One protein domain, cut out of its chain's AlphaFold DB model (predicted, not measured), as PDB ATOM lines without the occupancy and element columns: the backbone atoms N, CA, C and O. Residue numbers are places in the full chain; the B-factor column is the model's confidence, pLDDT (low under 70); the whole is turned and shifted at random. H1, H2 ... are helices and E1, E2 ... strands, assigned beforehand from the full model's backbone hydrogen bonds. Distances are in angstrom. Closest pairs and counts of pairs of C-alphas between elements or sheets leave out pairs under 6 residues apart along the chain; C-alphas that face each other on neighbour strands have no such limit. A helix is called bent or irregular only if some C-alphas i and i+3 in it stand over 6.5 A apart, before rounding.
ATOM      1  N   CYS A  25     205.181 176.323 157.327       56.22
ATOM      2  CA  CYS A  25     204.414 175.517 156.386       56.22
ATOM      3  C   CYS A  25     203.735 176.400 155.347       56.22
ATOM      4  O   CYS A  25     202.870 177.215 155.669       56.22
ATOM      5  N   GLU A  26     204.096 176.164 154.093       69.56
ATOM      6  CA  GLU A  26     203.365 176.638 152.931       69.56
ATOM      7  C   GLU A  26     202.072 175.834 152.766       69.56
ATOM      8  O   GLU A  26     202.101 174.612 152.634       69.56
ATOM      9  N   LEU A  27     200.929 176.514 152.783       73.81
ATOM     10  CA  LEU A  27     199.630 175.917 152.515       73.81
ATOM     11  C   LEU A  27     199.382 175.894 151.005       73.81
ATOM     12  O   LEU A  27     199.286 176.949 150.374       73.81
ATOM     13  N   ARG A  28     199.252 174.691 150.437       81.06
ATOM     14  CA  ARG A  28     198.908 174.464 149.023       81.06
ATOM     15  C   ARG A  28     197.570 173.759 148.885       81.06
ATOM     16  O   ARG A  28     197.133 173.041 149.783       81.06
ATOM     17  N   VAL A  29     196.945 173.902 147.717       80.75
ATOM     18  CA  VAL A  29     195.709 173.179 147.383       80.75
ATOM     19  C   VAL A  29     195.934 171.669 147.452       80.75
ATOM     20  O   VAL A  29     195.090 170.944 147.968       80.75
ATOM     21  N   GLU A  30     197.089 171.197 146.992       83.75
ATOM     22  CA  GLU A  30     197.481 169.790 147.015       83.75
ATOM     23  C   GLU A  30     197.606 169.256 148.444       83.75
ATOM     24  O   GLU A  30     197.167 168.139 148.714       83.75
ATOM     25  N   ASP A  31     198.138 170.064 149.365       80.38
ATOM     26  CA  ASP A  31     198.248 169.685 150.775       80.38
ATOM     27  C   ASP A  31     196.858 169.598 151.420       80.38
ATOM     28  O   ASP A  31     196.584 168.662 152.166       80.38
ATOM     29  N   ILE A  32     195.941 170.512 151.068       78.00
ATOM     30  CA  ILE A  32     194.539 170.441 151.504       78.00
ATOM     31  C   ILE A  32     193.891 169.160 150.966       78.00
ATOM     32  O   ILE A  32     193.297 168.409 151.730       78.00
ATOM     33  N   ILE A  33     194.028 168.851 149.673       78.75
ATOM     34  CA  ILE A  33     193.477 167.614 149.088       78.75
ATOM     35  C   ILE A  33     194.032 166.372 149.795       78.75
ATOM     36  O   ILE A  33     193.282 165.426 150.060       78.75
ATOM     37  N   GLN A  34     195.333 166.375 150.104       78.25
ATOM     38  CA  GLN A  34     195.994 165.283 150.808       78.25
ATOM     39  C   GLN A  34     195.448 165.103 152.231       78.25
ATOM     40  O   GLN A  34     195.239 163.963 152.640       78.25
ATOM     41  N   GLU A  35     195.153 166.185 152.962       72.12
ATOM     42  CA  GLU A  35     194.507 166.094 154.284       72.12
ATOM     43  C   GLU A  35     193.145 165.402 154.233       72.12
ATOM     44  O   GLU A  35     192.754 164.731 155.187       72.12
ATOM     45  N   PHE A  36     192.428 165.546 153.120       71.31
ATOM     46  CA  PHE A  36     191.135 164.906 152.906       71.31
ATOM     47  C   PHE A  36     191.251 163.578 152.142       71.31
ATOM     48  O   PHE A  36     190.263 163.142 151.566       71.31
ATOM     49  N   ASP A  37     192.425 162.928 152.119       69.44
ATOM     50  CA  ASP A  37     192.665 161.575 151.576       69.44
ATOM     51  C   ASP A  37     192.058 161.332 150.164       69.44
ATOM     52  O   ASP A  37     191.660 160.226 149.774       69.44
ATOM     53  N   GLY A  38     192.000 162.380 149.336       65.88
ATOM     54  CA  GLY A  38     191.412 162.321 147.994       65.88
ATOM     55  C   GLY A  38     189.883 162.196 147.968       65.88
ATOM     56  O   GLY A  38     189.350 161.630 147.017       65.88
ATOM     57  N   LEU A  39     189.191 162.695 148.999       67.50
ATOM     58  CA  LEU A  39     187.757 163.030 148.978       67.50
ATOM     59  C   LEU A  39     187.456 164.150 147.978       67.50
ATOM     60  O   LEU A  39     186.356 164.229 147.436       67.50
ATOM     61  N   LEU A  40     188.433 165.029 147.782       79.69
ATOM     62  CA  LEU A  40     188.355 166.170 146.889       79.69
ATOM     63  C   LEU A  40     189.139 165.855 145.619       79.69
ATOM     64  O   LEU A  40     190.311 165.482 145.673       79.69
ATOM     65  N   GLU A  41     188.487 166.027 144.480       81.00
ATOM     66  CA  GLU A  41     189.105 165.937 143.163       81.00
ATOM     67  C   GLU A  41     189.651 167.324 142.803       81.00
ATOM     68  O   GLU A  41     188.925 168.325 142.825       81.00
ATOM     69  N   ASN A  42     190.951 167.406 142.503       85.44
ATOM     70  CA  ASN A  42     191.639 168.672 142.245       85.44
ATOM     71  C   ASN A  42     190.928 169.473 141.145       85.44
ATOM     72  O   ASN A  42     190.751 170.683 141.230       85.44
ATOM     73  N   GLU A  43     190.478 168.779 140.110       87.00
ATOM     74  CA  GLU A  43     189.791 169.311 138.950       87.00
ATOM     75  C   GLU A  43     188.371 169.808 139.207       87.00
ATOM     76  O   GLU A  43     187.763 170.369 138.301       87.00
ATOM     77  N   ARG A  44     187.863 169.678 140.427       86.12
ATOM     78  CA  ARG A  44     186.525 170.143 140.807       86.12
ATOM     79  C   ARG A  44     186.554 171.225 141.864       86.12
ATOM     80  O   ARG A  44     185.546 171.873 142.118       86.12
ATOM     81  N   ILE A  45     187.722 171.488 142.437       87.00
ATOM     82  CA  ILE A  45     187.935 172.666 143.264       87.00
ATOM     83  C   ILE A  45     187.926 173.887 142.348       87.00
ATOM     84  O   ILE A  45     188.830 174.073 141.531       87.00
ATOM     85  N   LEU A  46     186.903 174.721 142.499       87.88
ATOM     86  CA  LEU A  46     186.730 175.938 141.724       87.88
ATOM     87  C   LEU A  46     187.585 177.060 142.306       87.88
ATOM     88  O   LEU A  46     188.543 177.493 141.666       87.88
ATOM     89  N   ASN A  47     187.297 177.474 143.540       89.62
ATOM     90  CA  ASN A  47     188.049 178.518 144.233       89.62
ATOM     91  C   ASN A  47     188.397 178.066 145.662       89.62
ATOM     92  O   ASN A  47     187.645 177.310 146.276       89.62
ATOM     93  N   VAL A  48     189.524 178.540 146.194       87.88
ATOM     94  CA  VAL A  48     189.957 178.307 147.580       87.88
ATOM     95  C   VAL A  48     190.416 179.631 148.166       87.88
ATOM     96  O   VAL A  48     191.362 180.232 147.659       87.88
ATOM     97  N   TYR A  49     189.768 180.048 149.245       87.88
ATOM     98  CA  TYR A  49     190.114 181.226 150.023       87.88
ATOM     99  C   TYR A  49     190.642 180.796 151.381       87.88
ATOM    100  O   TYR A  49     190.076 179.917 152.034       87.88
ATOM    101  N   VAL A  50     191.687 181.470 151.829       82.94
ATOM    102  CA  VAL A  50     192.079 181.494 153.228       82.94
ATOM    103  C   VAL A  50     191.344 182.671 153.855       82.94
ATOM    104  O   VAL A  50     191.527 183.820 153.461       82.94
ATOM    105  N   CYS A  51     190.489 182.374 154.820       78.06
ATOM    106  CA  CYS A  51     189.825 183.317 155.706       78.06
ATOM    107  C   CYS A  51     190.483 183.216 157.087       78.06
ATOM    108  O   CYS A  51     191.125 182.224 157.409       78.06
ATOM    109  N   GLY A  52     190.422 184.252 157.919       69.62
ATOM    110  CA  GLY A  52     191.080 184.165 159.216       69.62
ATOM    111  C   GLY A  52     191.223 185.474 159.953       69.62
ATOM    112  O   GLY A  52     191.287 186.570 159.398       69.62
ATOM    113  N   SER A  53     191.299 185.340 161.268       56.09
ATOM    114  CA  SER A  53     191.384 186.473 162.182       56.09
ATOM    115  C   SER A  53     192.678 187.285 162.014       56.09
ATOM    116  O   SER A  53     192.628 188.511 162.142       56.09
ATOM    117  N   ARG A  54     193.786 186.605 161.673       54.97
ATOM    118  CA  ARG A  54     195.149 187.152 161.548       54.97
ATOM    119  C   ARG A  54     195.625 187.428 160.120       54.97
ATOM    120  O   ARG A  54     196.686 188.020 159.984       54.97
ATOM    121  N   LEU A  55     194.864 187.080 159.077       50.31
ATOM    122  CA  LEU A  55     195.260 187.364 157.678       50.31
ATOM    123  C   LEU A  55     195.543 188.849 157.421       50.31
ATOM    124  O   LEU A  55     196.226 189.216 156.475       50.31
ATOM    125  N   ASP A 126     199.796 180.594 165.755       48.62
ATOM    126  CA  ASP A 126     198.741 181.348 166.424       48.62
ATOM    127  C   ASP A 126     197.584 181.763 165.497       48.62
ATOM    128  O   ASP A 126     196.755 182.624 165.841       48.62
ATOM    129  N   SER A 127     197.595 181.274 164.264       50.94
ATOM    130  CA  SER A 127     196.673 181.728 163.247       50.94
ATOM    131  C   SER A 127     195.504 180.779 163.086       50.94
ATOM    132  O   SER A 127     195.616 179.738 162.450       50.94
ATOM    133  N   ASP A 128     194.352 181.186 163.608       61.72
ATOM    134  CA  ASP A 128     193.076 180.589 163.228       61.72
ATOM    135  C   ASP A 128     192.749 181.090 161.819       61.72
ATOM    136  O   ASP A 128     192.306 182.240 161.633       61.72
ATOM    137  N   PHE A 129     193.059 180.238 160.847       67.88
ATOM    138  CA  PHE A 129     192.586 180.362 159.484       67.88
ATOM    139  C   PHE A 129     191.435 179.385 159.265       67.88
ATOM    140  O   PHE A 129     191.535 178.211 159.612       67.88
ATOM    141  N   ASP A 130     190.377 179.892 158.654       75.56
ATOM    142  CA  ASP A 130     189.285 179.114 158.099       75.56
ATOM    143  C   ASP A 130     189.532 178.989 156.595       75.56
ATOM    144  O   ASP A 130     189.797 179.980 155.919       75.56
ATOM    145  N   ILE A 131     189.430 177.797 156.028       81.75
ATOM    146  CA  ILE A 131     189.490 177.616 154.580       81.75
ATOM    147  C   ILE A 131     188.075 177.659 154.038       81.75
ATOM    148  O   ILE A 131     187.219 176.882 154.441       81.75
ATOM    149  N   MET A 132     187.822 178.531 153.077       85.94
ATOM    150  CA  MET A 132     186.570 178.538 152.343       85.94
ATOM    151  C   MET A 132     186.816 178.021 150.936       85.94
ATOM    152  O   MET A 132     187.564 178.611 150.163       85.94
ATOM    153  N   MET A 133     186.179 176.912 150.590       87.56
ATOM    154  CA  MET A 133     186.372 176.239 149.316       87.56
ATOM    155  C   MET A 133     185.058 176.162 148.549       87.56
ATOM    156  O   MET A 133     184.027 175.775 149.092       87.56
ATOM    157  N   ILE A 134     185.108 176.513 147.268       86.00
ATOM    158  CA  ILE A 134     184.003 176.345 146.328       86.00
ATOM    159  C   ILE A 134     184.323 175.135 145.456       86.00
ATOM    160  O   ILE A 134     185.378 175.086 144.826       86.00
ATOM    161  N   TYR A 135     183.415 174.170 145.419       85.50
ATOM    162  CA  TYR A 135     183.588 172.881 144.767       85.50
ATOM    163  C   TYR A 135     182.458 172.619 143.773       85.50
ATOM    164  O   TYR A 135     181.293 172.922 144.035       85.50
ATOM    165  N   ASP A 136     182.811 172.068 142.621       86.00
ATOM    166  CA  ASP A 136     181.877 171.720 141.564       86.00
ATOM    167  C   ASP A 136     181.329 170.310 141.781       86.00
ATOM    168  O   ASP A 136     182.056 169.317 141.674       86.00
ATOM    169  N   TYR A 137     180.048 170.198 142.124       79.06
ATOM    170  CA  TYR A 137     179.410 168.900 142.332       79.06
ATOM    171  C   TYR A 137     178.913 168.313 141.014       79.06
ATOM    172  O   TYR A 137     178.680 169.016 140.044       79.06
ATOM    173  N   GLU A 138     178.782 166.988 140.976       76.00
ATOM    174  CA  GLU A 138     178.261 166.321 139.790       76.00
ATOM    175  C   GLU A 138     176.773 166.658 139.735       76.00
ATOM    176  O   GLU A 138     176.111 166.746 140.775       76.00
ATOM    177  N   GLU A 139     176.249 166.858 138.532       71.50
ATOM    178  CA  GLU A 139     174.849 167.213 138.348       71.50
ATOM    179  C   GLU A 139     173.928 166.184 139.032       71.50
ATOM    180  O   GLU A 139     174.145 164.972 138.962       71.50
ATOM    181  N   GLY A 140     172.933 166.679 139.775       66.38
ATOM    182  CA  GLY A 140     172.030 165.845 140.578       66.38
ATOM    183  C   GLY A 140     172.626 165.288 141.880       66.38
ATOM    184  O   GLY A 140     171.963 164.498 142.551       66.38
ATOM    185  N   LYS A 141     173.852 165.680 142.260       66.81
ATOM    186  CA  LYS A 141     174.563 165.185 143.458       66.81
ATOM    187  C   LYS A 141     175.019 166.308 144.402       66.81
ATOM    188  O   LYS A 141     175.916 166.112 145.221       66.81
ATOM    189  N   THR A 142     174.417 167.491 144.293       61.75
ATOM    190  CA  THR A 142     174.741 168.653 145.130       61.75
ATOM    191  C   THR A 142     174.126 168.501 146.530       61.75
ATOM    192  O   THR A 142     172.904 168.407 146.638       61.75
ATOM    193  N   PRO A 143     174.921 168.503 147.615       59.62
ATOM    194  CA  PRO A 143     174.392 168.469 148.981       59.62
ATOM    195  C   PRO A 143     173.711 169.800 149.334       59.62
ATOM    196  O   PRO A 143     174.124 170.845 148.836       59.62
ATOM    197  N   SER A 144     172.705 169.800 150.216       47.91
ATOM    198  CA  SER A 144     171.953 171.007 150.614       47.91
ATOM    199  C   SER A 144     172.732 171.966 151.520       47.91
ATOM    200  O   SER A 144     172.583 173.184 151.369       47.91
ATOM    201  N   LYS A 145     173.626 171.469 152.385       48.09
ATOM    202  CA  LYS A 145     174.653 172.266 153.076       48.09
ATOM    203  C   LYS A 145     175.871 171.412 153.423       48.09
ATOM    204  O   LYS A 145     175.745 170.262 153.832       48.09
ATOM    205  N   LEU A 146     177.059 172.005 153.319       54.62
ATOM    206  CA  LEU A 146     178.304 171.356 153.704       54.62
ATOM    207  C   LEU A 146     179.147 172.276 154.567       54.62
ATOM    208  O   LEU A 146     179.357 173.448 154.282       54.62
ATOM    209  N   THR A 147     179.623 171.748 155.671       50.88
ATOM    210  CA  THR A 147     180.624 172.400 156.504       50.88
ATOM    211  C   THR A 147     181.572 171.289 156.915       50.88
ATOM    212  O   THR A 147     181.108 170.170 157.084       50.88
ATOM    213  N   PHE A 148     182.874 171.551 156.978       53.03
ATOM    214  CA  PHE A 148     183.868 170.666 157.571       53.03
ATOM    215  C   PHE A 148     184.494 171.381 158.760       53.03
ATOM    216  O   PHE A 148     185.542 172.013 158.662       53.03
ATOM    217  N   LEU A 149     183.842 171.290 159.914       47.69
ATOM    218  CA  LEU A 149     184.488 171.730 161.148       47.69
ATOM    219  C   LEU A 149     185.633 170.755 161.442       47.69
ATOM    220  O   LEU A 149     185.494 169.565 161.154       47.69
ATOM    221  N   SER A 150     186.763 171.251 161.940       45.41
ATOM    222  CA  SER A 150     187.903 170.422 162.337       45.41
ATOM    223  C   SER A 150     188.225 170.511 163.820       45.41
ATOM    224  O   SER A 150     188.665 169.519 164.401       45.41
ATOM    225  N   ASN A 151     187.944 171.663 164.438       38.72
ATOM    226  CA  ASN A 151     188.331 171.973 165.812       38.72
ATOM    227  C   ASN A 151     187.160 172.131 166.784       38.72
ATOM    228  O   ASN A 151     187.349 172.553 167.927       38.72
ATOM    229  N   GLN A 152     185.944 171.750 166.394       40.75
ATOM    230  CA  GLN A 152     184.876 171.552 167.370       40.75
ATOM    231  C   GLN A 152     184.896 170.081 167.790       40.75
ATOM    232  O   GLN A 152     184.965 169.189 166.951       40.75
ATOM    233  N   LYS A 153     184.806 169.805 169.101       39.81
ATOM    234  CA  LYS A 153     184.698 168.443 169.677       39.81
ATOM    235  C   LYS A 153     183.592 167.584 169.026       39.81
ATOM    236  O   LYS A 153     183.557 166.374 169.238       39.81
ATOM    237  N   GLU A 154     182.744 168.188 168.197       38.78
ATOM    238  CA  GLU A 154     181.747 167.551 167.354       38.78
ATOM    239  C   GLU A 154     181.866 168.089 165.911       38.78
ATOM    240  O   GLU A 154     181.225 169.073 165.545       38.78
ATOM    241  N   ASN A 155     182.680 167.438 165.072       41.69
ATOM    242  CA  ASN A 155     182.635 167.639 163.621       41.69
ATOM    243  C   ASN A 155     181.302 167.076 163.116       41.69
ATOM    244  O   ASN A 155     181.157 165.875 162.892       41.69
ATOM    245  N   LYS A 156     180.287 167.937 163.034       44.50
ATOM    246  CA  LYS A 156     178.934 167.576 162.613       44.50
ATOM    247  C   LYS A 156     178.757 167.850 161.126       44.50
ATOM    248  O   LYS A 156     178.129 168.829 160.740       44.50
ATOM    249  N   ASN A 157     179.293 166.957 160.301       48.41
ATOM    250  CA  ASN A 157     179.090 166.998 158.854       48.41
ATOM    251  C   ASN A 157     178.268 165.771 158.497       48.41
ATOM    252  O   ASN A 157     178.748 164.663 158.724       48.41
ATOM    253  N   SER A 158     177.047 165.955 157.999       45.16
ATOM    254  CA  SER A 158     176.120 164.837 157.825       45.16
ATOM    255  C   SER A 158     175.660 164.584 156.402       45.16
ATOM    256  O   SER A 158     175.681 163.446 155.943       45.16
ATOM    257  N   GLU A 159     175.313 165.633 155.665       48.41
ATOM    258  CA  GLU A 159     174.652 165.463 154.368       48.41
ATOM    259  C   GLU A 159     175.619 165.043 153.254       48.41
ATOM    260  O   GLU A 159     175.342 164.130 152.482       48.41
ATOM    261  N   PHE A 160     176.793 165.668 153.171       46.09
ATOM    262  CA  PHE A 160     177.728 165.396 152.076       46.09
ATOM    263  C   PHE A 160     178.420 164.057 152.166       46.09
ATOM    264  O   PHE A 160     178.636 163.378 151.160       46.09
ATOM    265  N   PHE A 161     178.807 163.691 153.382       55.25
ATOM    266  CA  PHE A 161     179.604 162.503 153.536       55.25
ATOM    267  C   PHE A 161     178.769 161.260 153.245       55.25
ATOM    268  O   PHE A 161     179.315 160.331 152.676       55.25
ATOM    269  N   GLN A 162     177.450 161.272 153.483       58.06
ATOM    270  CA  GLN A 162     176.557 160.195 153.038       58.06
ATOM    271  C   GLN A 162     176.664 159.924 151.532       58.06
ATOM    272  O   GLN A 162     176.698 158.765 151.126       58.06
ATOM    273  N   TYR A 163     176.759 160.975 150.711       61.94
ATOM    274  CA  TYR A 163     176.860 160.825 149.260       61.94
ATOM    275  C   TYR A 163     178.224 160.277 148.814       61.94
ATOM    276  O   TYR A 163     178.298 159.438 147.915       61.94
ATOM    277  N   LEU A 164     179.313 160.722 149.447       61.69
ATOM    278  CA  LEU A 164     180.665 160.256 149.123       61.69
ATOM    279  C   LEU A 164     181.059 158.959 149.837       61.69
ATOM    280  O   LEU A 164     182.017 158.304 149.425       61.69
ATOM    281  N   LEU A 165     180.308 158.550 150.861       64.44
ATOM    282  CA  LEU A 165     180.579 157.370 151.674       64.44
ATOM    283  C   LEU A 165     180.705 156.087 150.845       64.44
ATOM    284  O   LEU A 165     181.621 155.321 151.139       64.44
ATOM    285  N   PRO A 166     179.869 155.817 149.818       68.81
ATOM    286  CA  PRO A 166     180.044 154.644 148.967       68.81
ATOM    287  C   PRO A 166     181.391 154.650 148.237       68.81
ATOM    288  O   PRO A 166     182.124 153.669 148.342       68.81
ATOM    289  N   LYS A 167     181.768 155.774 147.602       67.00
ATOM    290  CA  LYS A 167     183.079 155.932 146.941       67.00
ATOM    291  C   LYS A 167     184.227 155.745 147.946       67.00
ATOM    292  O   LYS A 167     185.244 155.131 147.636       67.00
ATOM    293  N   TYR A 168     184.053 156.230 149.176       65.56
ATOM    294  CA  TYR A 168     185.041 156.075 150.248       65.56
ATOM    295  C   TYR A 168     185.181 154.631 150.735       65.56
ATOM    296  O   TYR A 168     186.296 154.141 150.893       65.56
ATOM    297  N   LYS A 169     184.060 153.937 150.952       68.69
ATOM    298  CA  LYS A 169     184.032 152.520 151.339       68.69
ATOM    299  C   LYS A 169     184.644 151.634 150.257       68.69
ATOM    300  O   LYS A 169     185.331 150.677 150.591       68.69
ATOM    301  N   GLU A 170     184.433 151.967 148.987       72.94
ATOM    302  CA  GLU A 170     185.068 151.283 147.860       72.94
ATOM    303  C   GLU A 170     186.589 151.490 147.857       72.94
ATOM    304  O   GLU A 170     187.344 150.524 147.770       72.94
ATOM    305  N   LYS A 171     187.051 152.737 148.023       68.44
ATOM    306  CA  LYS A 171     188.478 153.089 147.960       68.44
ATOM    307  C   LYS A 171     189.293 152.604 149.165       68.44
ATOM    308  O   LYS A 171     190.437 152.193 148.996       68.44
ATOM    309  N   PHE A 172     188.736 152.677 150.374       60.88
ATOM    310  CA  PHE A 172     189.466 152.418 151.627       60.88
ATOM    311  C   PHE A 172     189.060 151.116 152.329       60.88
ATOM    312  O   PHE A 172     189.670 150.729 153.328       60.88
ATOM    313  N   GLY A 173     188.046 150.417 151.814       66.69
ATOM    314  CA  GLY A 173     187.512 149.223 152.456       66.69
ATOM    315  C   GLY A 173     186.899 149.524 153.836       66.69
ATOM    316  O   GLY A 173     186.466 150.647 154.103       66.69
ATOM    317  N   PRO A 174     186.826 148.532 154.743       62.00
ATOM    318  CA  PRO A 174     186.184 148.684 156.053       62.00
ATOM    319  C   PRO A 174     186.987 149.538 157.054       62.00
ATOM    320  O   PRO A 174     186.435 149.956 158.072       62.00
ATOM    321  N   CYS A 175     188.267 149.813 156.788       52.16
ATOM    322  CA  CYS A 175     189.128 150.629 157.646       52.16
ATOM    323  C   CYS A 175     189.032 152.105 157.258       52.16
ATOM    324  O   CYS A 175     189.930 152.672 156.635       52.16
ATOM    325  N   LEU A 176     187.922 152.729 157.628       58.22
ATOM    326  CA  LEU A 176     187.711 154.148 157.385       58.22
ATOM    327  C   LEU A 176     188.397 154.983 158.486       58.22
ATOM    328  O   LEU A 176     188.261 154.657 159.664       58.22
ATOM    329  N   PRO A 177     189.103 156.082 158.154       59.06
ATOM    330  CA  PRO A 177     189.780 156.949 159.130       59.06
ATOM    331  C   PRO A 177     188.816 157.877 159.901       59.06
ATOM    332  O   PRO A 177     189.233 158.883 160.484       59.06
ATOM    333  N   PHE A 178     187.518 157.564 159.894       61.66
ATOM    334  CA  PHE A 178     186.482 158.326 160.575       61.66
ATOM    335  C   PHE A 178     185.591 157.425 161.418       61.66
ATOM    336  O   PHE A 178     185.405 156.244 161.134       61.66
ATOM    337  N   THR A 179     185.002 158.013 162.454       57.47
ATOM    338  CA  THR A 179     183.983 157.349 163.269       57.47
ATOM    339  C   THR A 179     182.619 157.903 162.888       57.47
ATOM    340  O   THR A 179     182.402 159.115 162.954       57.47
ATOM    341  N   GLU A 180     181.709 157.026 162.471       58.06
ATOM    342  CA  GLU A 180     180.294 157.362 162.326       58.06
ATOM    343  C   GLU A 180     179.705 157.581 163.725       58.06
ATOM    344  O   GLU A 180     179.780 156.705 164.587       58.06
ATOM    345  N   ILE A 181     179.170 158.773 163.973       55.81
ATOM    346  CA  ILE A 181     178.497 159.120 165.224       55.81
ATOM    347  C   ILE A 181     177.032 159.360 164.874       55.81
ATOM    348  O   ILE A 181     176.665 160.400 164.331       55.81
ATOM    349  N   VAL A 182     176.179 158.388 165.175       49.72
ATOM    350  CA  VAL A 182     174.730 158.531 164.994       49.72
ATOM    351  C   VAL A 182     174.160 159.271 166.203       49.72
ATOM    352  O   VAL A 182     174.306 158.794 167.329       49.72
ATOM    353  N   LYS A 183     173.500 160.416 165.991       50.56
ATOM    354  CA  LYS A 183     172.638 161.051 167.001       50.56
ATOM    355  C   LYS A 183     171.466 161.784 166.347       50.56
ATOM    356  O   LYS A 183     171.693 162.781 165.683       50.56
ATOM    357  N   ASP A 184     170.263 161.295 166.639       46.41
ATOM    358  CA  ASP A 184     168.933 161.870 166.389       46.41
ATOM    359  C   ASP A 184     168.552 162.289 164.953       46.41
ATOM    360  O   ASP A 184     169.344 162.757 164.139       46.41
ATOM    361  N   ASP A 185     167.266 162.088 164.656       46.88
ATOM    362  CA  ASP A 185     166.528 162.702 163.549       46.88
ATOM    363  C   ASP A 185     167.149 162.552 162.145       46.88
ATOM    364  O   ASP A 185     167.330 163.522 161.413       46.88
ATOM    365  N   GLN A 186     167.454 161.311 161.735       49.59
ATOM    366  CA  GLN A 186     167.875 160.945 160.361       49.59
ATOM    367  C   GLN A 186     169.207 161.558 159.885       49.59
ATOM    368  O   GLN A 186     169.592 161.402 158.725       49.59
ATOM    369  N   THR A 187     169.951 162.201 160.783       42.09
ATOM    370  CA  THR A 187     171.191 162.898 160.451       42.09
ATOM    371  C   THR A 187     172.396 162.064 160.903       42.09
ATOM    372  O   THR A 187     172.622 161.867 162.095       42.09
ATOM    373  N   ILE A 188     173.182 161.542 159.954       45.00
ATOM    374  CA  ILE A 188     174.393 160.753 160.264       45.00
ATOM    375  C   ILE A 188     175.578 161.699 160.359       45.00
ATOM    376  O   ILE A 188     175.878 162.337 159.366       45.00
ATOM    377  N   TYR A 189     176.283 161.777 161.485       50.28
ATOM    378  CA  TYR A 189     177.481 162.614 161.594       50.28
ATOM    379  C   TYR A 189     178.756 161.792 161.408       50.28
ATOM    380  O   TYR A 189     178.856 160.660 161.882       50.28
ATOM    381  N   TYR A 190     179.762 162.385 160.769       53.91
ATOM    382  CA  TYR A 190     181.058 161.741 160.554       53.91
ATOM    383  C   TYR A 190     182.174 162.543 161.211       53.91
ATOM    384  O   TYR A 190     182.340 163.735 160.950       53.91
ATOM    385  N   LYS A 191     182.976 161.871 162.040       57.12
ATOM    386  CA  LYS A 191     184.148 162.464 162.684       57.12
ATOM    387  C   LYS A 191     185.425 162.084 161.940       57.12
ATOM    388  O   LYS A 191     185.848 160.938 162.032       57.12
ATOM    389  N   PHE A 192     186.066 163.047 161.280       57.19
ATOM    390  CA  PHE A 192     187.374 162.875 160.633       57.19
ATOM    391  C   PHE A 192     188.521 163.129 161.604       57.19
ATOM    392  O   PHE A 192     188.457 164.059 162.408       57.19
ATOM    393  N   THR A 193     189.581 162.329 161.492       55.16
ATOM    394  CA  THR A 193     190.866 162.620 162.137       55.16
ATOM    395  C   THR A 193     191.745 163.344 161.126       55.16
ATOM    396  O   THR A 193     192.197 162.730 160.164       55.16
ATOM    397  N   GLN A 194     191.963 164.646 161.313       56.94
ATOM    398  CA  GLN A 194     192.921 165.389 160.490       56.94
ATOM    399  C   GLN A 194     194.353 164.966 160.821       56.94
ATOM    400  O   GLN A 194     194.657 164.666 161.979       56.94
ATOM    401  N   LYS A 195     195.225 164.926 159.808       56.88
ATOM    402  CA  LYS A 195     196.576 164.366 159.946       56.88
ATOM    403  C   LYS A 195     197.609 165.428 160.294       56.88
ATOM    404  O   LYS A 195     198.557 165.099 161.009       56.88
ATOM    405  N   ARG A 196     197.450 166.670 159.816       57.12
ATOM    406  CA  ARG A 196     198.545 167.650 159.885       57.12
ATOM    407  C   ARG A 196     198.170 169.057 160.330       57.12
ATOM    408  O   ARG A 196     198.916 169.615 161.129       57.12
ATOM    409  N   PHE A 197     197.071 169.636 159.843       54.44
ATOM    410  CA  PHE A 197     196.932 171.101 159.892       54.44
ATOM    411  C   PHE A 197     195.848 171.672 160.822       54.44
ATOM    412  O   PHE A 197     195.836 172.883 161.014       54.44
ATOM    413  N   GLY A 198     194.967 170.868 161.435       60.00
ATOM    414  CA  GLY A 198     193.938 171.409 162.346       60.00
ATOM    415  C   GLY A 198     193.077 172.511 161.701       60.00
ATOM    416  O   GLY A 198     192.836 173.533 162.341       60.00
ATOM    417  N   LEU A 199     192.729 172.352 160.416       65.44
ATOM    418  CA  LEU A 199     192.129 173.385 159.562       65.44
ATOM    419  C   LEU A 199     190.612 173.324 159.588       65.44
ATOM    420  O   LEU A 199     190.030 172.348 159.102       65.44
ATOM    421  N   ASP A 200     189.972 174.393 160.053       68.44
ATOM    422  CA  ASP A 200     188.533 174.560 159.898       68.44
ATOM    423  C   ASP A 200     188.222 174.910 158.440       68.44
ATOM    424  O   ASP A 200     188.847 175.794 157.857       68.44
ATOM    425  N   MET A 201     187.298 174.179 157.813       75.88
ATOM    426  CA  MET A 201     187.018 174.323 156.388       75.88
ATOM    427  C   MET A 201     185.517 174.395 156.101       75.88
ATOM    428  O   MET A 201     184.732 173.530 156.475       75.88
ATOM    429  N   CYS A 202     185.091 175.397 155.347       77.94
ATOM    430  CA  CYS A 202     183.744 175.498 154.805       77.94
ATOM    431  C   CYS A 202     183.780 175.150 153.317       77.94
ATOM    432  O   CYS A 202     184.467 175.812 152.540       77.94
ATOM    433  N   LEU A 203     183.038 174.119 152.912       80.88
ATOM    434  CA  LEU A 203     182.923 173.715 151.513       80.88
ATOM    435  C   LEU A 203     181.551 174.134 150.983       80.88
ATOM    436  O   LEU A 203     180.535 173.857 151.608       80.88
ATOM    437  N   TYR A 204     181.507 174.756 149.817       79.69
ATOM    438  CA  TYR A 204     180.269 175.200 149.184       79.69
ATOM    439  C   TYR A 204     180.194 174.675 147.762       79.69
ATOM    440  O   TYR A 204     181.205 174.627 147.065       79.69
ATOM    441  N   SER A 205     178.997 174.342 147.289       82.94
ATOM    442  CA  SER A 205     178.758 174.295 145.848       82.94
ATOM    443  C   SER A 205     178.847 175.702 145.271       82.94
ATOM    444  O   SER A 205     178.634 176.685 145.990       82.94
ATOM    445  N   LYS A 206     179.112 175.817 143.965       87.44
ATOM    446  CA  LYS A 206     179.045 177.114 143.271       87.44
ATOM    447  C   LYS A 206     177.717 177.825 143.556       87.44
ATOM    448  O   LYS A 206     177.705 178.989 143.944       87.44
ATOM    449  N   GLU A 207     176.604 177.109 143.419       84.44
ATOM    450  CA  GLU A 207     175.265 177.658 143.637       84.44
ATOM    451  C   GLU A 207     175.029 178.065 145.099       84.44
ATOM    452  O   GLU A 207     174.534 179.159 145.363       84.44
ATOM    453  N   GLN A 208     175.422 177.222 146.060       83.62
ATOM    454  CA  GLN A 208     175.304 177.527 147.486       83.62
ATOM    455  C   GLN A 208     176.069 178.791 147.837       83.62
ATOM    456  O   GLN A 208     175.506 179.675 148.477       83.62
ATOM    457  N   PHE A 209     177.323 178.885 147.398       87.94
ATOM    458  CA  PHE A 209     178.160 180.045 147.655       87.94
ATOM    459  C   PHE A 209     177.502 181.321 147.116       87.94
ATOM    460  O   PHE A 209     177.282 182.273 147.865       87.94
ATOM    461  N   LEU A 210     177.089 181.318 145.845       88.56
ATOM    462  CA  LEU A 210     176.418 182.465 145.225       88.56
ATOM    463  C   LEU A 210     175.104 182.819 145.936       88.56
ATOM    464  O   LEU A 210     174.791 183.996 146.118       88.56
ATOM    465  N   ASN A 211     174.350 181.823 146.403       86.75
ATOM    466  CA  ASN A 211     173.140 182.047 147.186       86.75
ATOM    467  C   ASN A 211     173.430 182.663 148.567       86.75
ATOM    468  O   ASN A 211     172.654 183.509 149.015       86.75
ATOM    469  N   GLN A 212     174.534 182.307 149.233       88.50
ATOM    470  CA  GLN A 212     174.942 182.959 150.485       88.50
ATOM    471  C   GLN A 212     175.395 184.405 150.258       88.50
ATOM    472  O   GLN A 212     175.011 185.292 151.023       88.50
ATOM    473  N   VAL A 213     176.118 184.667 149.165       89.62
ATOM    474  CA  VAL A 213     176.483 186.031 148.753       89.62
ATOM    475  C   VAL A 213     175.228 186.876 148.503       89.62
ATOM    476  O   VAL A 213     175.124 187.979 149.031       89.62
ATOM    477  N   LYS A 214     174.215 186.346 147.799       89.38
ATOM    478  CA  LYS A 214     172.914 187.027 147.609       89.38
ATOM    479  C   LYS A 214     172.201 187.327 148.925       89.38
ATOM    480  O   LYS A 214     171.587 188.380 149.071       89.38
ATOM    481  N   LYS A 215     172.308 186.427 149.905       89.25
ATOM    482  CA  LYS A 215     171.793 186.620 151.270       89.25
ATOM    483  C   LYS A 215     172.663 187.544 152.125       89.25
ATOM    484  O   LYS A 215     172.357 187.726 153.300       89.25
ATOM    485  N   HIS A 216     173.724 188.111 151.555       90.44
ATOM    486  CA  HIS A 216     174.667 188.987 152.237       90.44
ATOM    487  C   HIS A 216     175.252 188.336 153.499       90.44
ATOM    488  O   HIS A 216     175.411 188.991 154.531       90.44
ATOM    489  N   GLN A 217     175.527 187.028 153.451       89.69
ATOM    490  CA  GLN A 217     176.228 186.360 154.544       89.69
ATOM    491  C   GLN A 217     177.657 186.895 154.646       89.69
ATOM    492  O   GLN A 217     178.358 187.052 153.647       89.69
ATOM    493  N   PHE A 218     178.070 187.226 155.867       87.00
ATOM    494  CA  PHE A 218     179.286 188.000 156.095       87.00
ATOM    495  C   PHE A 218     180.559 187.277 155.631       87.00
ATOM    496  O   PHE A 218     181.399 187.884 154.967       87.00
ATOM    497  N   SER A 219     180.695 185.989 155.953       84.31
ATOM    498  CA  SER A 219     181.888 185.198 155.630       84.31
ATOM    499  C   SER A 219     182.102 185.061 154.119       84.31
ATOM    500  O   SER A 219     183.222 185.177 153.628       84.31
ATOM    501  N   GLU A 220     181.024 184.880 153.362       88.56
ATOM    502  CA  GLU A 220     181.055 184.738 151.909       88.56
ATOM    503  C   GLU A 220     181.252 186.090 151.211       88.56
ATOM    504  O   GLU A 220     181.982 186.165 150.221       88.56
ATOM    505  N   LEU A 221     180.688 187.177 151.758       88.75
ATOM    506  CA  LEU A 221     180.990 188.536 151.298       88.75
ATOM    507  C   LEU A 221     182.477 188.873 151.460       88.75
ATOM    508  O   LEU A 221     183.047 189.504 150.573       88.75
ATOM    509  N   ILE A 222     183.132 188.424 152.539       87.12
ATOM    510  CA  ILE A 222     184.589 188.570 152.682       87.12
ATOM    511  C   ILE A 222     185.311 187.899 151.509       87.12
ATOM    512  O   ILE A 222     186.147 188.542 150.883       87.12
ATOM    513  N   GLY A 223     184.960 186.655 151.162       85.38
ATOM    514  CA  GLY A 223     185.555 185.965 150.010       85.38
ATOM    515  C   GLY A 223     185.369 186.720 148.696       85.38
ATOM    516  O   GLY A 223     186.329 186.906 147.951       85.38
ATOM    517  N   LEU A 224     184.154 187.220 148.443       88.06
ATOM    518  CA  LEU A 224     183.858 188.037 147.263       88.06
ATOM    519  C   LEU A 224     184.739 189.295 147.203       88.06
ATOM    520  O   LEU A 224     185.257 189.639 146.143       88.06
ATOM    521  N   PHE A 225     184.895 190.006 148.322       88.06
ATOM    522  CA  PHE A 225     185.643 191.263 148.343       88.06
ATOM    523  C   PHE A 225     187.159 191.076 148.404       88.06
ATOM    524  O   PHE A 225     187.874 191.956 147.925       88.06
ATOM    525  N   LEU A 226     187.653 189.931 148.885       84.19
ATOM    526  CA  LEU A 226     189.059 189.552 148.731       84.19
ATOM    527  C   LEU A 226     189.455 189.506 147.247       84.19
ATOM    528  O   LEU A 226     190.537 189.969 146.903       84.19
ATOM    529  N   GLU A 227     188.568 189.075 146.341       79.75
ATOM    530  CA  GLU A 227     188.875 189.081 144.900       79.75
ATOM    531  C   GLU A 227     189.129 190.481 144.316       79.75
ATOM    532  O   GLU A 227     189.840 190.599 143.320       79.75
ATOM    533  N   LYS A 228     188.534 191.531 144.896       78.88
ATOM    534  CA  LYS A 228     188.685 192.923 144.433       78.88
ATOM    535  C   LYS A 228     189.864 193.658 145.067       78.88
ATOM    536  O   LYS A 228     190.185 194.767 144.648       78.88
ATOM    537  N   SER A 229     190.432 193.094 146.123       75.62
ATOM    538  CA  SER A 229     191.419 193.769 146.958       75.62
ATOM    539  C   SER A 229     192.806 193.833 146.301       75.62
ATOM    540  O   SER A 229     193.026 193.287 145.214       75.62
ATOM    541  N   SER A 230     193.734 194.546 146.952       74.94
ATOM    542  CA  SER A 230     195.116 194.698 146.492       74.94
ATOM    543  C   SER A 230     195.825 193.348 146.329       74.94
ATOM    544  O   SER A 230     195.448 192.344 146.934       74.94
ATOM    545  N   GLU A 231     196.897 193.343 145.534       77.31
ATOM    546  CA  GLU A 231     197.750 192.170 145.288       77.31
ATOM    547  C   GLU A 231     198.178 191.462 146.588       77.31
ATOM    548  O   GLU A 231     198.196 190.235 146.655       77.31
ATOM    549  N   GLU A 232     198.419 192.226 147.661       72.00
ATOM    550  CA  GLU A 232     198.780 191.688 148.976       72.00
ATOM    551  C   GLU A 232     197.741 190.707 149.540       72.00
ATOM    552  O   GLU A 232     198.116 189.734 150.189       72.00
ATOM    553  N   TYR A 233     196.449 190.930 149.308       74.81
ATOM    554  CA  TYR A 233     195.381 190.071 149.829       74.81
ATOM    555  C   TYR A 233     194.989 188.962 148.860       74.81
ATOM    556  O   TYR A 233     194.482 187.926 149.291       74.81
ATOM    557  N   GLN A 234     195.258 189.130 147.565       78.31
ATOM    558  CA  GLN A 234     195.007 188.076 146.583       78.31
ATOM    559  C   GLN A 234     195.852 186.823 146.844       78.31
ATOM    560  O   GLN A 234     195.414 185.732 146.492       78.31
ATOM    561  N   ARG A 235     196.966 186.932 147.586       78.12
ATOM    562  CA  ARG A 235     197.727 185.766 148.081       78.12
ATOM    563  C   ARG A 235     196.909 184.818 148.970       78.12
ATOM    564  O   ARG A 235     197.316 183.686 149.200       78.12
ATOM    565  N   PHE A 236     195.775 185.278 149.506       80.44
ATOM    566  CA  PHE A 236     194.840 184.451 150.274       80.44
ATOM    567  C   PHE A 236     193.880 183.660 149.388       80.44
ATOM    568  O   PHE A 236     193.021 182.944 149.894       80.44
ATOM    569  N   ILE A 237     194.021 183.759 148.070       86.50
ATOM    570  CA  ILE A 237     193.288 182.966 147.096       86.50
ATOM    571  C   ILE A 237     194.236 181.876 146.594       86.50
ATOM    572  O   ILE A 237     194.985 182.071 145.642       86.50
ATOM    573  N   LEU A 238     194.201 180.706 147.236       84.12
ATOM    574  CA  LEU A 238     195.068 179.574 146.868       84.12
ATOM    575  C   LEU A 238     194.677 178.971 145.515       84.12
ATOM    576  O   LEU A 238     195.483 178.327 144.848       84.12
ATOM    577  N   ARG A 239     193.414 179.154 145.110       88.62
ATOM    578  CA  ARG A 239     192.929 178.775 143.785       88.62
ATOM    579  C   ARG A 239     191.808 179.679 143.320       88.62
ATOM    580  O   ARG A 239     190.886 179.956 144.083       88.62
ATOM    581  N   LYS A 240     191.828 180.015 142.031       89.00
ATOM    582  CA  LYS A 240     190.736 180.698 141.340       89.00
ATOM    583  C   LYS A 240     190.523 180.095 139.955       89.00
ATOM    584  O   LYS A 240     191.432 180.120 139.128       89.00
ATOM    585  N   ARG A 241     189.334 179.549 139.695       89.88
ATOM    586  CA  ARG A 241     188.939 179.054 138.362       89.88
ATOM    587  C   ARG A 241     187.834 179.861 137.715       89.88
ATOM    588  O   ARG A 241     187.676 179.788 136.503       89.88
ATOM    589  N   PHE A 242     187.086 180.624 138.502       88.12
ATOM    590  CA  PHE A 242     186.104 181.554 137.975       88.12
ATOM    591  C   PHE A 242     186.095 182.855 138.771       88.12
ATOM    592  O   PHE A 242     186.568 182.922 139.910       88.12
ATOM    593  N   ASN A 243     185.561 183.891 138.135       88.50
ATOM    594  CA  ASN A 243     185.366 185.196 138.737       88.50
ATOM    595  C   ASN A 243     184.003 185.222 139.441       88.50
ATOM    596  O   ASN A 243     182.960 185.308 138.791       88.50
ATOM    597  N   VAL A 244     184.001 185.119 140.773       86.81
ATOM    598  CA  VAL A 244     182.757 185.104 141.561       86.81
ATOM    599  C   VAL A 244     181.966 186.394 141.362       86.81
ATOM    600  O   VAL A 244     180.736 186.367 141.320       86.81
ATOM    601  N   LEU A 245     182.657 187.523 141.230       85.38
ATOM    602  CA  LEU A 245     182.016 188.821 141.066       85.38
ATOM    603  C   LEU A 245     181.258 188.926 139.743       85.38
ATOM    604  O   LEU A 245     180.139 189.442 139.722       85.38
ATOM    605  N   GLU A 246     181.863 188.469 138.652       86.75
ATOM    606  CA  GLU A 246     181.235 188.479 137.330       86.75
ATOM    607  C   GLU A 246     179.959 187.630 137.329       86.75
ATOM    608  O   GLU A 246     178.903 188.083 136.884       86.75
ATOM    609  N   GLU A 247     180.022 186.447 137.940       84.69
ATOM    610  CA  GLU A 247     178.868 185.567 138.137       84.69
ATOM    611  C   GLU A 247     177.777 186.230 138.988       84.69
ATOM    612  O   GLU A 247     176.601 186.232 138.621       84.69
ATOM    613  N   PHE A 248     178.155 186.841 140.114       84.62
ATOM    614  CA  PHE A 248     177.219 187.532 140.999       84.62
ATOM    615  C   PHE A 248     176.517 188.707 140.299       84.62
ATOM    616  O   PHE A 248     175.298 188.860 140.400       84.62
ATOM    617  N   THR A 249     177.274 189.496 139.533       82.31
ATOM    618  CA  THR A 249     176.760 190.662 138.797       82.31
ATOM    619  C   THR A 249     175.830 190.232 137.663       82.31
ATOM    620  O   THR A 249     174.746 190.795 137.502       82.31
ATOM    621  N   THR A 250     176.197 189.183 136.921       78.62
ATOM    622  CA  THR A 250     175.373 188.616 135.837       78.62
ATOM    623  C   THR A 250     174.031 188.099 136.360       78.62
ATOM    624  O   THR A 250     173.002 188.221 135.697       78.62
ATOM    625  N   GLN A 251     173.998 187.615 137.603       66.75
ATOM    626  CA  GLN A 251     172.776 187.196 138.292       66.75
ATOM    627  C   GLN A 251     171.935 188.365 138.848       66.75
ATOM    628  O   GLN A 251     171.045 188.134 139.669       66.75
ATOM    629  N   LYS A 252     172.186 189.607 138.398       68.12
ATOM    630  CA  LYS A 252     171.549 190.858 138.855       68.12
ATOM    631  C   LYS A 252     171.787 191.185 140.337       68.12
ATOM    632  O   LYS A 252     171.008 191.923 140.936       68.12
ATOM    633  N   GLY A 253     172.837 190.640 140.951       65.56
ATOM    634  CA  GLY A 253     173.162 190.912 142.346       65.56
ATOM    635  C   GLY A 253     173.829 192.276 142.516       65.56
ATOM    636  O   GLY A 253     175.004 192.432 142.203       65.56
ATOM    637  N   THR A 254     173.110 193.260 143.049       83.75
ATOM    638  CA  THR A 254     173.708 194.450 143.675       83.75
ATOM    639  C   THR A 254     173.642 194.313 145.192       83.75
ATOM    640  O   THR A 254     172.842 193.535 145.718       83.75
ATOM    641  N   ILE A 255     174.471 195.069 145.916       90.25
ATOM    642  CA  ILE A 255     174.381 195.103 147.378       90.25
ATOM    643  C   ILE A 255     173.035 195.719 147.776       90.25
ATOM    644  O   ILE A 255     172.758 196.876 147.468       90.25
TER     645      ILE A 255
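This is residues 25 to 55 and 126 to 255 of the 382 residues of an uncharacterized protein of Naegleria fowleri (UniProt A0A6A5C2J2). A four-stranded sheet, E5 E2 E1 E6, has helices H3 and H4 packed over one face, while a smaller lobe of the hairpin E3 and E4 with H2 beside E4 lies beyond the sheet's E5 edge. H6 packs on H3, H1 only grazes the sheet, and the long unnamed stretch 136 to 158 leads from the sheet to the smaller lobe. The printed part has 161 residues, with six named helices and six named strands in the order H1 E1 E2 H2 E3 E4 E5 H3 H4 H5 E6 H6; the class is mixed, helices and strands. The larger sheet is mixed and the smaller antiparallel. The whole is compact, with a radius of gyration of the C-alphas of 16.1 A and spans of 47 by 37 by 29 A.

In the larger sheet, E5 is residues 200 to 205, 17.1 A long, E2 129 to 135, 18.8 A, E1 45 to 52, 19.9 A, and E6 237 to 240, 6.7 A. E1 begins at C-alpha 45 (187.935, 172.666, 143.264). H3 is residues 206 to 214, 12.4 A, and H4 218 to 226, 12.3 A. H1 is residues 29 to 35, H5 231 to 234, and H6 244 to 250, which ends at C-alpha 250 (175.373, 188.616, 135.837). H2 is residues 159 to 172, 19.9 A, E3 178 to 182, and E4 188 to 192.

E5 and E2 are parallel at 20 degrees, with N 202 and O 131 at 2.7 A. E2 and E1 are antiparallel at 162 degrees, with N 132 and O 49 at 2.8 A; E1 and E6 are antiparallel at 154 degrees, with N 48 and O 239 at 2.9 A. H3 and H4 on the same face make two layers, helices on one face of a sheet. H4 runs across E1 at 74 degrees on the local plane, at a height over the sheet of 9.4 A; H3, at 8.8 A, stands up from the sheet over E5. H3 and H4 touch, about perpendicular at 77 degrees, closest at the C-alphas of Val 213 and Glu 220, 5.7 A. H3 and H6 touch, only just about perpendicular at 71 degrees, closest at the C-alphas of Leu 210 and Phe 248, 6.6 A. H4 and H5 are close but not clearly touching, closest at the C-alphas of Leu 226 and Tyr 233, 6.4 A. H1 only grazes the sheet with residues 29 to 33. E4 and E5 are apart. E3 and E4 form an antiparallel hairpin, with N 181 and O 189 at 2.8 A; the closest C-alphas of H2 and E4 are Phe 161 and Tyr 190, 7.2 A. In H1, H3, H4 and H6 every O i to N i+4 pair is within hydrogen-bond range, in H2 7 of 10, and H5 is too short for one. H2 is irregular, only just: C-alphas 163 and 166 are 7.0 A apart.

The two C-alphas farthest apart, of Pro 174 and Thr 254, are 49.0 A apart. Residues 56 to 125 are cut out, with C-alphas 55 and 126 11.2 A apart. The link from E2 to H2 is long, 23 residues. Mean pLDDT of the printed part is 70.5; 76 residues are under 70, among them 140 to 169 and 171 to 200.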